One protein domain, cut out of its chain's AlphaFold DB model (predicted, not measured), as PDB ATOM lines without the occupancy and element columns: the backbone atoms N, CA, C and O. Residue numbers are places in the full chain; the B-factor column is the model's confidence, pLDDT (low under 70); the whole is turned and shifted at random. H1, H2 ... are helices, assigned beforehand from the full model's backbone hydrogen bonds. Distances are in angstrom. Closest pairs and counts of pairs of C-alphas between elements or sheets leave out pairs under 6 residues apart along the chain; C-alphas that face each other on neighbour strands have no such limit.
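Overview. This is residues 26 to 98 of the 124 residues of an uncharacterized protein of Nitrolancea hollandica Lb (UniProt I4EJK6). Two helices, H1 and H3, lie side by side and run opposite ways, and together they cross one side of H5 in a small two-layer stack of helices. H4 lies beside H5, nearly parallel to its line but running the opposite way, and is near the first residues of H1, while the short H2 sits near the other end of H1. The printed part has 73 residues with five named helices, in the order H1 H2 H3 H4 H5, and no named strand; its class is all helix. It is compact, with a radius of gyration of the C-alphas of 11.5 A and spans of 34 by 24 by 18 A.

Arrangement. Begin with H1, residues 26 to 40, the longest helix. H3, residues 54 to 63, touches it, with the C-alphas of Tyr 30 and Ile 58 the closest at 6.1 A; the two stand at a shallow tilt of 31 degrees and run opposite ways. H5, residues 84 to 96, touches H1 with residues 84 to 88 alone; the closest C-alphas, those of Phe 36 and Asp 84, are 6.4 A apart, and the steep tilt is 66 degrees. H5 also touches H3, where the C-alphas of Ala 57 and Ile 92 come closest at 6.1 A; their lines are about perpendicular, but only just, at 72 degrees. With one of these three touching pairs at a shallow tilt, the helix packing is mostly crossed, only just. Look next at H4, residues 68 to 79, which is close to H5 but not clearly touching, with the C-alphas of Ala 70 and Leu 94 closest at 7.2 A; their shallow tilt is 9 degrees, opposite ways. H4 is also close to H1 but not clearly touching, with the C-alphas of Arg 26 and Thr 71 closest at 7.3 A. H2, residues 46 to 51, is close to H1 but not clearly touching, with the C-alphas of Leu 40 and Ala 46 closest at 5.2 A. H2 and H3 meet only through their link, and H3 and H4 are apart. In H1, H2, H3, H4 and H5 every O i to N i+4 pair is within hydrogen-bond range.

Along the chain. Find C-alpha 26 at (220.698, 209.169, 197.014); from there H1 runs 20.9 A to C-alpha 40 at (204.887, 213.827, 209.905). H2, from Ala 46 to Ser 51, measures 8.7 A, and H3, from Leu 54 to Arg 63, 14.5 A. H4 runs 16.6 A from Ser 68 to Arg 79. H5 begins at Asp 84 and runs 18.2 A to C-alpha 96 at (214.167, 225.235, 194.766).

Size, cuts and confidence. The two C-alphas farthest apart, those of Gly 42 and Ser 68, are 34.8 A from each other. The printed part has no cut, and the four links between the helices are tight. The mean pLDDT of the printed part is 95.0, and no printed residue is under 70.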
ATOM      1  N   ARG A  26     222.060 209.232 197.571       94.81
ATOM      2  CA  ARG A  26     220.698 209.169 197.014       94.81
ATOM      3  C   ARG A  26     219.793 208.229 197.812       94.81
ATOM      4  O   ARG A  26     218.748 208.661 198.289       94.81
ATOM      5  N   PHE A  27     220.220 206.978 198.001       94.94
ATOM      6  CA  PHE A  27     219.469 205.983 198.767       94.94
ATOM      7  C   PHE A  27     219.241 206.435 200.213       94.94
ATOM      8  O   PHE A  27     218.108 206.445 200.688       94.94
ATOM      9  N   ARG A  28     220.304 206.861 200.912       96.19
ATOM     10  CA  ARG A  28     220.215 207.254 202.330       96.19
ATOM     11  C   ARG A  28     219.330 208.481 202.536       96.19
ATOM     12  O   ARG A  28     218.554 208.507 203.488       96.19
ATOM     13  N   THR A  29     219.440 209.481 201.665       97.56
ATOM     14  CA  THR A  29     218.604 210.684 201.717       97.56
ATOM     15  C   THR A  29     217.143 210.343 201.437       97.56
ATOM     16  O   THR A  29     216.286 210.767 202.206       97.56
ATOM     17  N   TYR A  30     216.855 209.544 200.403       97.31
ATOM     18  CA  TYR A  30     215.490 209.110 200.097       97.31
ATOM     19  C   TYR A  30     214.850 208.369 201.276       97.31
ATOM     20  O   TYR A  30     213.781 208.763 201.732       97.31
ATOM     21  N   GLU A  31     215.519 207.347 201.816       96.44
ATOM     22  CA  GLU A  31     214.957 206.529 202.896       96.44
ATOM     23  C   GLU A  31     214.711 207.337 204.174       96.44
ATOM     24  O   GLU A  31     213.666 207.169 204.804       96.44
ATOM     25  N   ARG A  32     215.628 208.246 204.547       97.25
ATOM     26  CA  ARG A  32     215.421 209.119 205.715       97.25
ATOM     27  C   ARG A  32     214.269 210.092 205.505       97.25
ATOM     28  O   ARG A  32     213.420 210.209 206.382       97.25
ATOM     29  N   LEU A  33     214.211 210.768 204.357       97.62
ATOM     30  CA  LEU A  33     213.146 211.739 204.093       97.62
ATOM     31  C   LEU A  33     211.780 211.080 203.934       97.62
ATOM     32  O   LEU A  33     210.783 211.646 204.370       97.62
ATOM     33  N   LYS A  34     211.729 209.873 203.366       96.38
ATOM     34  CA  LYS A  34     210.514 209.064 203.310       96.38
ATOM     35  C   LYS A  34     210.013 208.750 204.722       96.38
ATOM     36  O   LYS A  34     208.875 209.083 205.036       96.38
ATOM     37  N   GLN A  35     210.869 208.200 205.588       96.50
ATOM     38  CA  GLN A  35     210.510 207.905 206.983       96.50
ATOM     39  C   GLN A  35     210.092 209.165 207.752       96.50
ATOM     40  O   GLN A  35     209.116 209.141 208.498       96.50
ATOM     41  N   PHE A  36     210.792 210.281 207.537       96.62
ATOM     42  CA  PHE A  36     210.443 211.568 208.128       96.62
ATOM     43  C   PHE A  36     209.061 212.053 207.669       96.62
ATOM     44  O   PHE A  36     208.221 212.386 208.501       96.62
ATOM     45  N   ALA A  37     208.781 212.022 206.363       94.62
ATOM     46  CA  ALA A  37     207.480 212.394 205.813       94.62
ATOM     47  C   ALA A  37     206.353 211.482 206.323       94.62
ATOM     48  O   ALA A  37     205.262 211.964 206.623       94.62
ATOM     49  N   GLU A  38     206.611 210.179 206.469       94.94
ATOM     50  CA  GLU A  38     205.672 209.236 207.083       94.94
ATOM     51  C   GLU A  38     205.405 209.577 208.555       94.94
ATOM     52  O   GLU A  38     204.246 209.595 208.964       94.94
ATOM     53  N   GLY A  39     206.440 209.927 209.325       93.81
ATOM     54  CA  GLY A  39     206.313 210.353 210.722       93.81
ATOM     55  C   GLY A  39     205.603 211.699 210.909       93.81
ATOM     56  O   GLY A  39     204.989 211.935 211.947       93.81
ATOM     57  N   LEU A  40     205.635 212.571 209.899       93.38
ATOM     58  CA  LEU A  40     204.887 213.827 209.905       93.38
ATOM     59  C   LEU A  40     203.389 213.625 209.656       93.38
ATOM     60  O   LEU A  40     202.602 214.500 210.029       93.38
ATOM     61  N   ARG A  41     202.963 212.514 209.036       89.31
ATOM     62  CA  ARG A  41     201.546 212.287 208.715       89.31
ATOM     63  C   ARG A  41     200.691 212.324 209.979       89.31
ATOM     64  O   ARG A  41     200.972 211.654 210.963       89.31
ATOM     65  N   GLY A  42     199.622 213.115 209.934       88.88
ATOM     66  CA  GLY A  42     198.724 213.305 211.077       88.88
ATOM     67  C   GLY A  42     199.236 214.290 212.134       88.88
ATOM     68  O   GLY A  42     198.531 214.540 213.106       88.88
ATOM     69  N   THR A  43     200.417 214.888 211.947       93.50
ATOM     70  CA  THR A  43     200.919 215.975 212.799       93.50
ATOM     71  C   THR A  43     200.534 217.347 212.243       93.50
ATOM     72  O   THR A  43     200.286 217.509 211.046       93.50
ATOM     73  N   LEU A  44     200.564 218.371 213.102       92.31
ATOM     74  CA  LEU A  44     200.351 219.769 212.702       92.31
ATOM     75  C   LEU A  44     201.438 220.298 211.743       92.31
ATOM     76  O   LEU A  44     201.218 221.300 211.067       92.31
ATOM     77  N   TYR A  45     202.591 219.628 211.658       89.75
ATOM     78  CA  TYR A  45     203.715 220.018 210.804       89.75
ATOM     79  C   TYR A  45     203.610 219.478 209.372       89.75
ATOM     80  O   TYR A  45     204.280 220.002 208.483       89.75
ATOM     81  N   ALA A  46     202.755 218.480 209.116       88.56
ATOM     82  CA  ALA A  46     202.531 217.948 207.769       88.56
ATOM     83  C   ALA A  46     202.235 219.043 206.719       88.56
ATOM     84  O   ALA A  46     202.966 219.112 205.730       88.56
ATOM     85  N   PRO A  47     201.246 219.946 206.910       91.19
ATOM     86  CA  PRO A  47     200.948 220.975 205.912       91.19
ATOM     87  C   PRO A  47     202.100 221.970 205.694       91.19
ATOM     88  O   PRO A  47     202.262 222.468 204.581       91.19
ATOM     89  N   LEU A  48     202.924 222.237 206.719       91.62
ATOM     90  CA  LEU A  48     204.093 223.116 206.603       91.62
ATOM     91  C   LEU A  48     205.102 222.540 205.602       91.62
ATOM     92  O   LEU A  48     205.544 223.239 204.694       91.62
ATOM     93  N   TYR A  49     205.443 221.260 205.746       92.44
ATOM     94  CA  TYR A  49     206.408 220.588 204.876       92.44
ATOM     95  C   TYR A  49     205.870 220.326 203.469       92.44
ATOM     96  O   TYR A  49     206.607 220.475 202.489       92.44
ATOM     97  N   GLU A  50     204.580 220.014 203.351       90.06
ATOM     98  CA  GLU A  50     203.920 219.850 202.056       90.06
ATOM     99  C   GLU A  50     203.921 221.154 201.252       90.06
ATOM    100  O   GLU A  50     204.309 221.154 200.083       90.06
ATOM    101  N   SER A  51     203.594 222.288 201.886       92.44
ATOM    102  CA  SER A  51     203.637 223.600 201.226       92.44
ATOM    103  C   SER A  51     205.041 223.987 200.762       92.44
ATOM    104  O   SER A  51     205.180 224.735 199.796       92.44
ATOM    105  N   ARG A  52     206.083 223.489 201.435       94.25
ATOM    106  CA  ARG A  52     207.487 223.706 201.060       94.25
ATOM    107  C   ARG A  52     207.987 222.732 199.992       94.25
ATOM    108  O   ARG A  52     209.107 222.877 199.518       94.25
ATOM    109  N   GLY A  53     207.175 221.756 199.590       93.94
ATOM    110  CA  GLY A  53     207.502 220.833 198.508       93.94
ATOM    111  C   GLY A  53     208.344 219.626 198.923       93.94
ATOM    112  O   GLY A  53     209.014 219.056 198.061       93.94
ATOM    113  N   LEU A  54     208.292 219.198 200.194       95.81
ATOM    114  CA  LEU A  54     209.011 218.005 200.667       95.81
ATOM    115  C   LEU A  54     208.695 216.767 199.812       95.81
ATOM    116  O   LEU A  54     209.608 216.120 199.302       95.81
ATOM    117  N   SER A  55     207.408 216.483 199.587       95.25
ATOM    118  CA  SER A  55     206.972 215.338 198.778       95.25
ATOM    119  C   SER A  55     207.509 215.377 197.342       95.25
ATOM    120  O   SER A  55     207.931 214.349 196.814       95.25
ATOM    121  N   LYS A  56     207.577 216.564 196.724       95.25
ATOM    122  CA  LYS A  56     208.157 216.728 195.379       95.25
ATOM    123  C   LYS A  56     209.663 216.478 195.380       95.25
ATOM    124  O   LYS A  56     210.173 215.848 194.466       95.25
ATOM    125  N   ALA A  57     210.374 216.936 196.409       96.50
ATOM    126  CA  ALA A  57     211.809 216.701 196.520       96.50
ATOM    127  C   ALA A  57     212.142 215.211 196.701       96.50
ATOM    128  O   ALA A  57     213.085 214.715 196.091       96.50
ATOM    129  N   ILE A  58     211.347 214.486 197.494       96.38
ATOM    130  CA  ILE A  58     211.487 213.030 197.659       96.38
ATOM    131  C   ILE A  58     211.253 212.312 196.323       96.38
ATOM    132  O   ILE A  58     212.035 211.433 195.956       96.38
ATOM    133  N   ASP A  59     210.210 212.703 195.589       94.94
ATOM    134  CA  ASP A  59     209.892 212.151 194.270       94.94
ATOM    135  C   ASP A  59     211.014 212.406 193.248       94.94
ATOM    136  O   ASP A  59     211.450 211.475 192.569       94.94
ATOM    137  N   ASP A  60     211.572 213.620 193.210       94.12
ATOM    138  CA  ASP A  60     212.693 213.954 192.325       94.12
ATOM    139  C   ASP A  60     213.937 213.107 192.631       94.12
ATOM    140  O   ASP A  60     214.598 212.625 191.708       94.12
ATOM    141  N   ILE A  61     214.243 212.862 193.911       95.06
ATOM    142  CA  ILE A  61     215.347 211.975 194.316       95.06
ATOM    143  C   ILE A  61     215.067 210.536 193.874       95.06
ATOM    144  O   ILE A  61     215.986 209.822 193.467       95.06
ATOM    145  N   TYR A  62     213.814 210.088 193.923       92.38
ATOM    146  CA  TYR A  62     213.439 208.743 193.495       92.38
ATOM    147  C   TYR A  62     213.530 208.544 191.979       92.38
ATOM    148  O   TYR A  62     213.972 207.488 191.514       92.38
ATOM    149  N   ARG A  63     213.167 209.563 191.198       89.44
ATOM    150  CA  ARG A  63     213.093 209.480 189.732       89.44
ATOM    151  C   ARG A  63     214.411 209.797 189.039       89.44
ATOM    152  O   ARG A  63     214.788 209.082 188.115       89.44
ATOM    153  N   TYR A  64     215.138 210.804 189.512       89.81
ATOM    154  CA  TYR A  64     216.275 211.368 188.786       89.81
ATOM    155  C   TYR A  64     217.599 211.207 189.542       89.81
ATOM    156  O   TYR A  64     217.623 211.178 190.778       89.81
ATOM    157  N   PRO A  65     218.733 211.105 188.825       90.25
ATOM    158  CA  PRO A  65     220.043 211.118 189.457       90.25
ATOM    159  C   PRO A  65     220.333 212.491 190.083       90.25
ATOM    160  O   PRO A  65     220.015 213.541 189.517       90.25
ATOM    161  N   LEU A  66     220.975 212.477 191.253       93.31
ATOM    162  CA  LEU A  66     221.433 213.689 191.930       93.31
ATOM    163  C   LEU A  66     222.537 214.377 191.122       93.31
ATOM    164  O   LEU A  66     223.399 213.714 190.541       93.31
ATOM    165  N   GLN A  67     222.582 215.706 191.171       94.31
ATOM    166  CA  GLN A  67     223.743 216.440 190.669       94.31
ATOM    167  C   GLN A  67     224.986 216.109 191.507       94.31
ATOM    168  O   GLN A  67     224.892 215.837 192.710       94.31
ATOM    169  N   SER A  68     226.178 216.179 190.911       92.62
ATOM    170  CA  SER A  68     227.431 215.888 191.626       92.62
ATOM    171  C   SER A  68     227.633 216.801 192.844       92.62
ATOM    172  O   SER A  68     228.033 216.326 193.906       92.62
ATOM    173  N   ALA A  69     227.279 218.087 192.734       92.75
ATOM    174  CA  ALA A  69     227.370 219.045 193.839       92.75
ATOM    175  C   ALA A  69     226.394 218.726 194.990       92.75
ATOM    176  O   ALA A  69     226.777 218.789 196.163       92.75
ATOM    177  N   ALA A  70     225.153 218.336 194.675       96.25
ATOM    178  CA  ALA A  70     224.196 217.866 195.678       96.25
ATOM    179  C   ALA A  70     224.672 216.568 196.339       96.25
ATOM    180  O   ALA A  70     224.584 216.432 197.556       96.25
ATOM    181  N   THR A  71     225.245 215.647 195.564       96.25
ATOM    182  CA  THR A  71     225.789 214.381 196.075       96.25
ATOM    183  C   THR A  71     226.912 214.601 197.091       96.25
ATOM    184  O   THR A  71     226.895 213.976 198.153       96.25
ATOM    185  N   ASP A  72     227.879 215.484 196.810       96.06
ATOM    186  CA  ASP A  72     228.940 215.842 197.770       96.06
ATOM    187  C   ASP A  72     228.346 216.475 199.036       96.06
ATOM    188  O   ASP A  72     228.629 216.019 200.147       96.06
ATOM    189  N   THR A  73     227.455 217.454 198.866       97.38
ATOM    190  CA  THR A  73     226.816 218.166 199.980       97.38
ATOM    191  C   THR A  73     226.067 217.197 200.898       97.38
ATOM    192  O   THR A  73     226.310 217.170 202.104       97.38
ATOM    193  N   LEU A  74     225.206 216.344 200.337       97.56
ATOM    194  CA  LEU A  74     224.423 215.368 201.098       97.56
ATOM    195  C   LEU A  74     225.321 214.352 201.807       97.56
ATOM    196  O   LEU A  74     225.096 214.058 202.978       97.56
ATOM    197  N   ASN A  75     226.376 213.855 201.154       96.19
ATOM    198  CA  ASN A  75     227.330 212.953 201.804       96.19
ATOM    199  C   ASN A  75     228.008 213.597 203.018       96.19
ATOM    200  O   ASN A  75     228.143 212.941 204.054       96.19
ATOM    201  N   ARG A  76     228.435 214.862 202.911       96.81
ATOM    202  CA  ARG A  76     229.056 215.586 204.031       96.81
ATOM    203  C   ARG A  76     228.084 215.738 205.196       96.81
ATOM    204  O   ARG A  76     228.438 215.397 206.321       96.81
ATOM    205  N   GLN A  77     226.858 216.169 204.917       97.88
ATOM    206  CA  GLN A  77     225.849 216.388 205.953       97.88
ATOM    207  C   GLN A  77     225.405 215.079 206.621       97.88
ATOM    208  O   GLN A  77     225.337 214.995 207.848       97.88
ATOM    209  N   LEU A  78     225.220 214.008 205.844       96.44
ATOM    210  CA  LEU A  78     224.923 212.675 206.377       96.44
ATOM    211  C   LEU A  78     226.055 212.140 207.267       96.44
ATOM    212  O   LEU A  78     225.776 211.518 208.289       96.44
ATOM    213  N   ARG A  79     227.326 212.379 206.909       95.50
ATOM    214  CA  ARG A  79     228.478 212.004 207.752       95.50
ATOM    215  C   ARG A  79     228.559 212.827 209.034       95.50
ATOM    216  O   ARG A  79     229.006 212.298 210.044       95.50
ATOM    217  N   SER A  80     228.118 214.082 208.996       95.75
ATOM    218  CA  SER A  80     228.086 214.965 210.164       95.75
ATOM    219  C   SER A  80     226.890 214.716 211.093       95.75
ATOM    220  O   SER A  80     226.779 215.387 212.117       95.75
ATOM    221  N   GLY A  81     225.998 213.776 210.761       96.00
ATOM    222  CA  GLY A  81     224.847 213.447 211.603       96.00
ATOM    223  C   GLY A  81     223.700 214.456 211.524       96.00
ATOM    224  O   GLY A  81     223.009 214.650 212.520       96.00
ATOM    225  N   ILE A  82     223.488 215.085 210.361       98.06
ATOM    226  CA  ILE A  82     222.351 215.987 210.108       98.06
ATOM    227  C   ILE A  82     221.011 215.383 210.582       98.06
ATOM    228  O   ILE A  82     220.751 214.179 210.419       98.06
ATOM    229  N   THR A  83     220.170 216.224 211.187       98.25
ATOM    230  CA  THR A  83     218.824 215.855 211.649       98.25
ATOM    231  C   THR A  83     217.866 215.713 210.467       98.25
ATOM    232  O   THR A  83     218.132 216.216 209.379       98.25
ATOM    233  N   ASP A  84     216.742 215.019 210.658       97.25
ATOM    234  CA  ASP A  84     215.768 214.816 209.578       97.25
ATOM    235  C   ASP A  84     215.126 216.136 209.110       97.25
ATOM    236  O   ASP A  84     214.928 216.332 207.914       97.25
ATOM    237  N   ASP A  85     214.889 217.061 210.045       96.38
ATOM    238  CA  ASP A  85     214.365 218.410 209.792       96.38
ATOM    239  C   ASP A  85     215.331 219.251 208.937       96.38
ATOM    240  O   ASP A  85     214.960 219.753 207.873       96.38
ATOM    241  N   ASP A  86     216.608 219.318 209.331       97.94
ATOM    242  CA  ASP A  86     217.619 220.078 208.590       97.94
ATOM    243  C   ASP A  86     217.930 219.425 207.235       97.94
ATOM    244  O   ASP A  86     218.105 220.113 206.228       97.94
ATOM    245  N   LEU A  87     217.898 218.088 207.163       98.38
ATOM    246  CA  LEU A  87     218.028 217.356 205.905       98.38
ATOM    247  C   LEU A  87     216.873 217.674 204.949       98.38
ATOM    248  O   LEU A  87     217.115 217.906 203.762       98.38
ATOM    249  N   ALA A  88     215.633 217.706 205.447       97.75
ATOM    250  CA  ALA A  88     214.465 218.087 204.659       97.75
ATOM    251  C   ALA A  88     214.603 219.526 204.151       97.75
ATOM    252  O   ALA A  88     214.412 219.786 202.961       97.75
ATOM    253  N   ASN A  89     215.008 220.447 205.025       97.62
ATOM    254  CA  ASN A  89     215.234 221.845 204.687       97.62
ATOM    255  C   ASN A  89     216.310 222.011 203.599       97.62
ATOM    256  O   ASN A  89     216.090 222.696 202.601       97.62
ATOM    257  N   LEU A  90     217.453 221.340 203.755       98.19
ATOM    258  CA  LEU A  90     218.545 221.342 202.787       98.19
ATOM    259  C   LEU A  90     218.097 220.832 201.415       98.19
ATOM    260  O   LEU A  90     218.385 221.461 200.400       98.19
ATOM    261  N   VAL A  91     217.399 219.699 201.377       98.06
ATOM    262  CA  VAL A  91     216.950 219.076 200.127       98.06
ATOM    263  C   VAL A  91     215.913 219.940 199.411       98.06
ATOM    264  O   VAL A  91     216.015 220.119 198.198       98.06
ATOM    265  N   ILE A  92     214.971 220.533 200.149       97.62
ATOM    266  CA  ILE A  92     214.007 221.495 199.601       97.62
ATOM    267  C   ILE A  92     214.741 222.699 198.999       97.62
ATOM    268  O   ILE A  92     214.461 223.068 197.863       97.62
ATOM    269  N   ASN A  93     215.723 223.264 199.708       97.56
ATOM    270  CA  ASN A  93     216.499 224.399 199.206       97.56
ATOM    271  C   ASN A  93     217.298 224.035 197.945       97.56
ATOM    272  O   ASN A  93     217.305 224.789 196.977       97.56
ATOM    273  N   LEU A  94     217.949 222.867 197.917       97.12
ATOM    274  CA  LEU A  94     218.648 222.390 196.721       97.12
ATOM    275  C   LEU A  94     217.693 222.230 195.535       97.12
ATOM    276  O   LEU A  94     218.079 222.533 194.409       97.12
ATOM    277  N   ARG A  95     216.462 221.765 195.775       95.44
ATOM    278  CA  ARG A  95     215.435 221.614 194.738       95.44
ATOM    279  C   ARG A  95     214.965 222.960 194.205       95.44
ATOM    280  O   ARG A  95     214.905 223.128 192.998       95.44
ATOM    281  N   ASP A  96     214.638 223.885 195.100       94.75
ATOM    282  CA  ASP A  96     214.167 225.235 194.766       94.75
ATOM    283  C   ASP A  96     215.187 226.015 193.924       94.75
ATOM    284  O   ASP A  96     214.825 226.841 193.100       94.75
ATOM    285  N   ASN A  97     216.470 225.687 194.088       95.12
ATOM    286  CA  ASN A  97     217.566 226.285 193.334       95.12
ATOM    287  C   ASN A  97     217.965 225.476 192.085       95.12
ATOM    288  O   ASN A  97     219.051 225.713 191.563       95.12
ATOM    289  N   ASP A  98     217.171 224.489 191.651       93.44
ATOM    290  CA  ASP A  98     217.466 223.607 190.503       93.44
ATOM    291  C   ASP A  98     218.826 222.888 190.604       93.44
ATOM    292  O   ASP A  98     219.500 222.591 189.616       93.44
TER     293      ASP A  98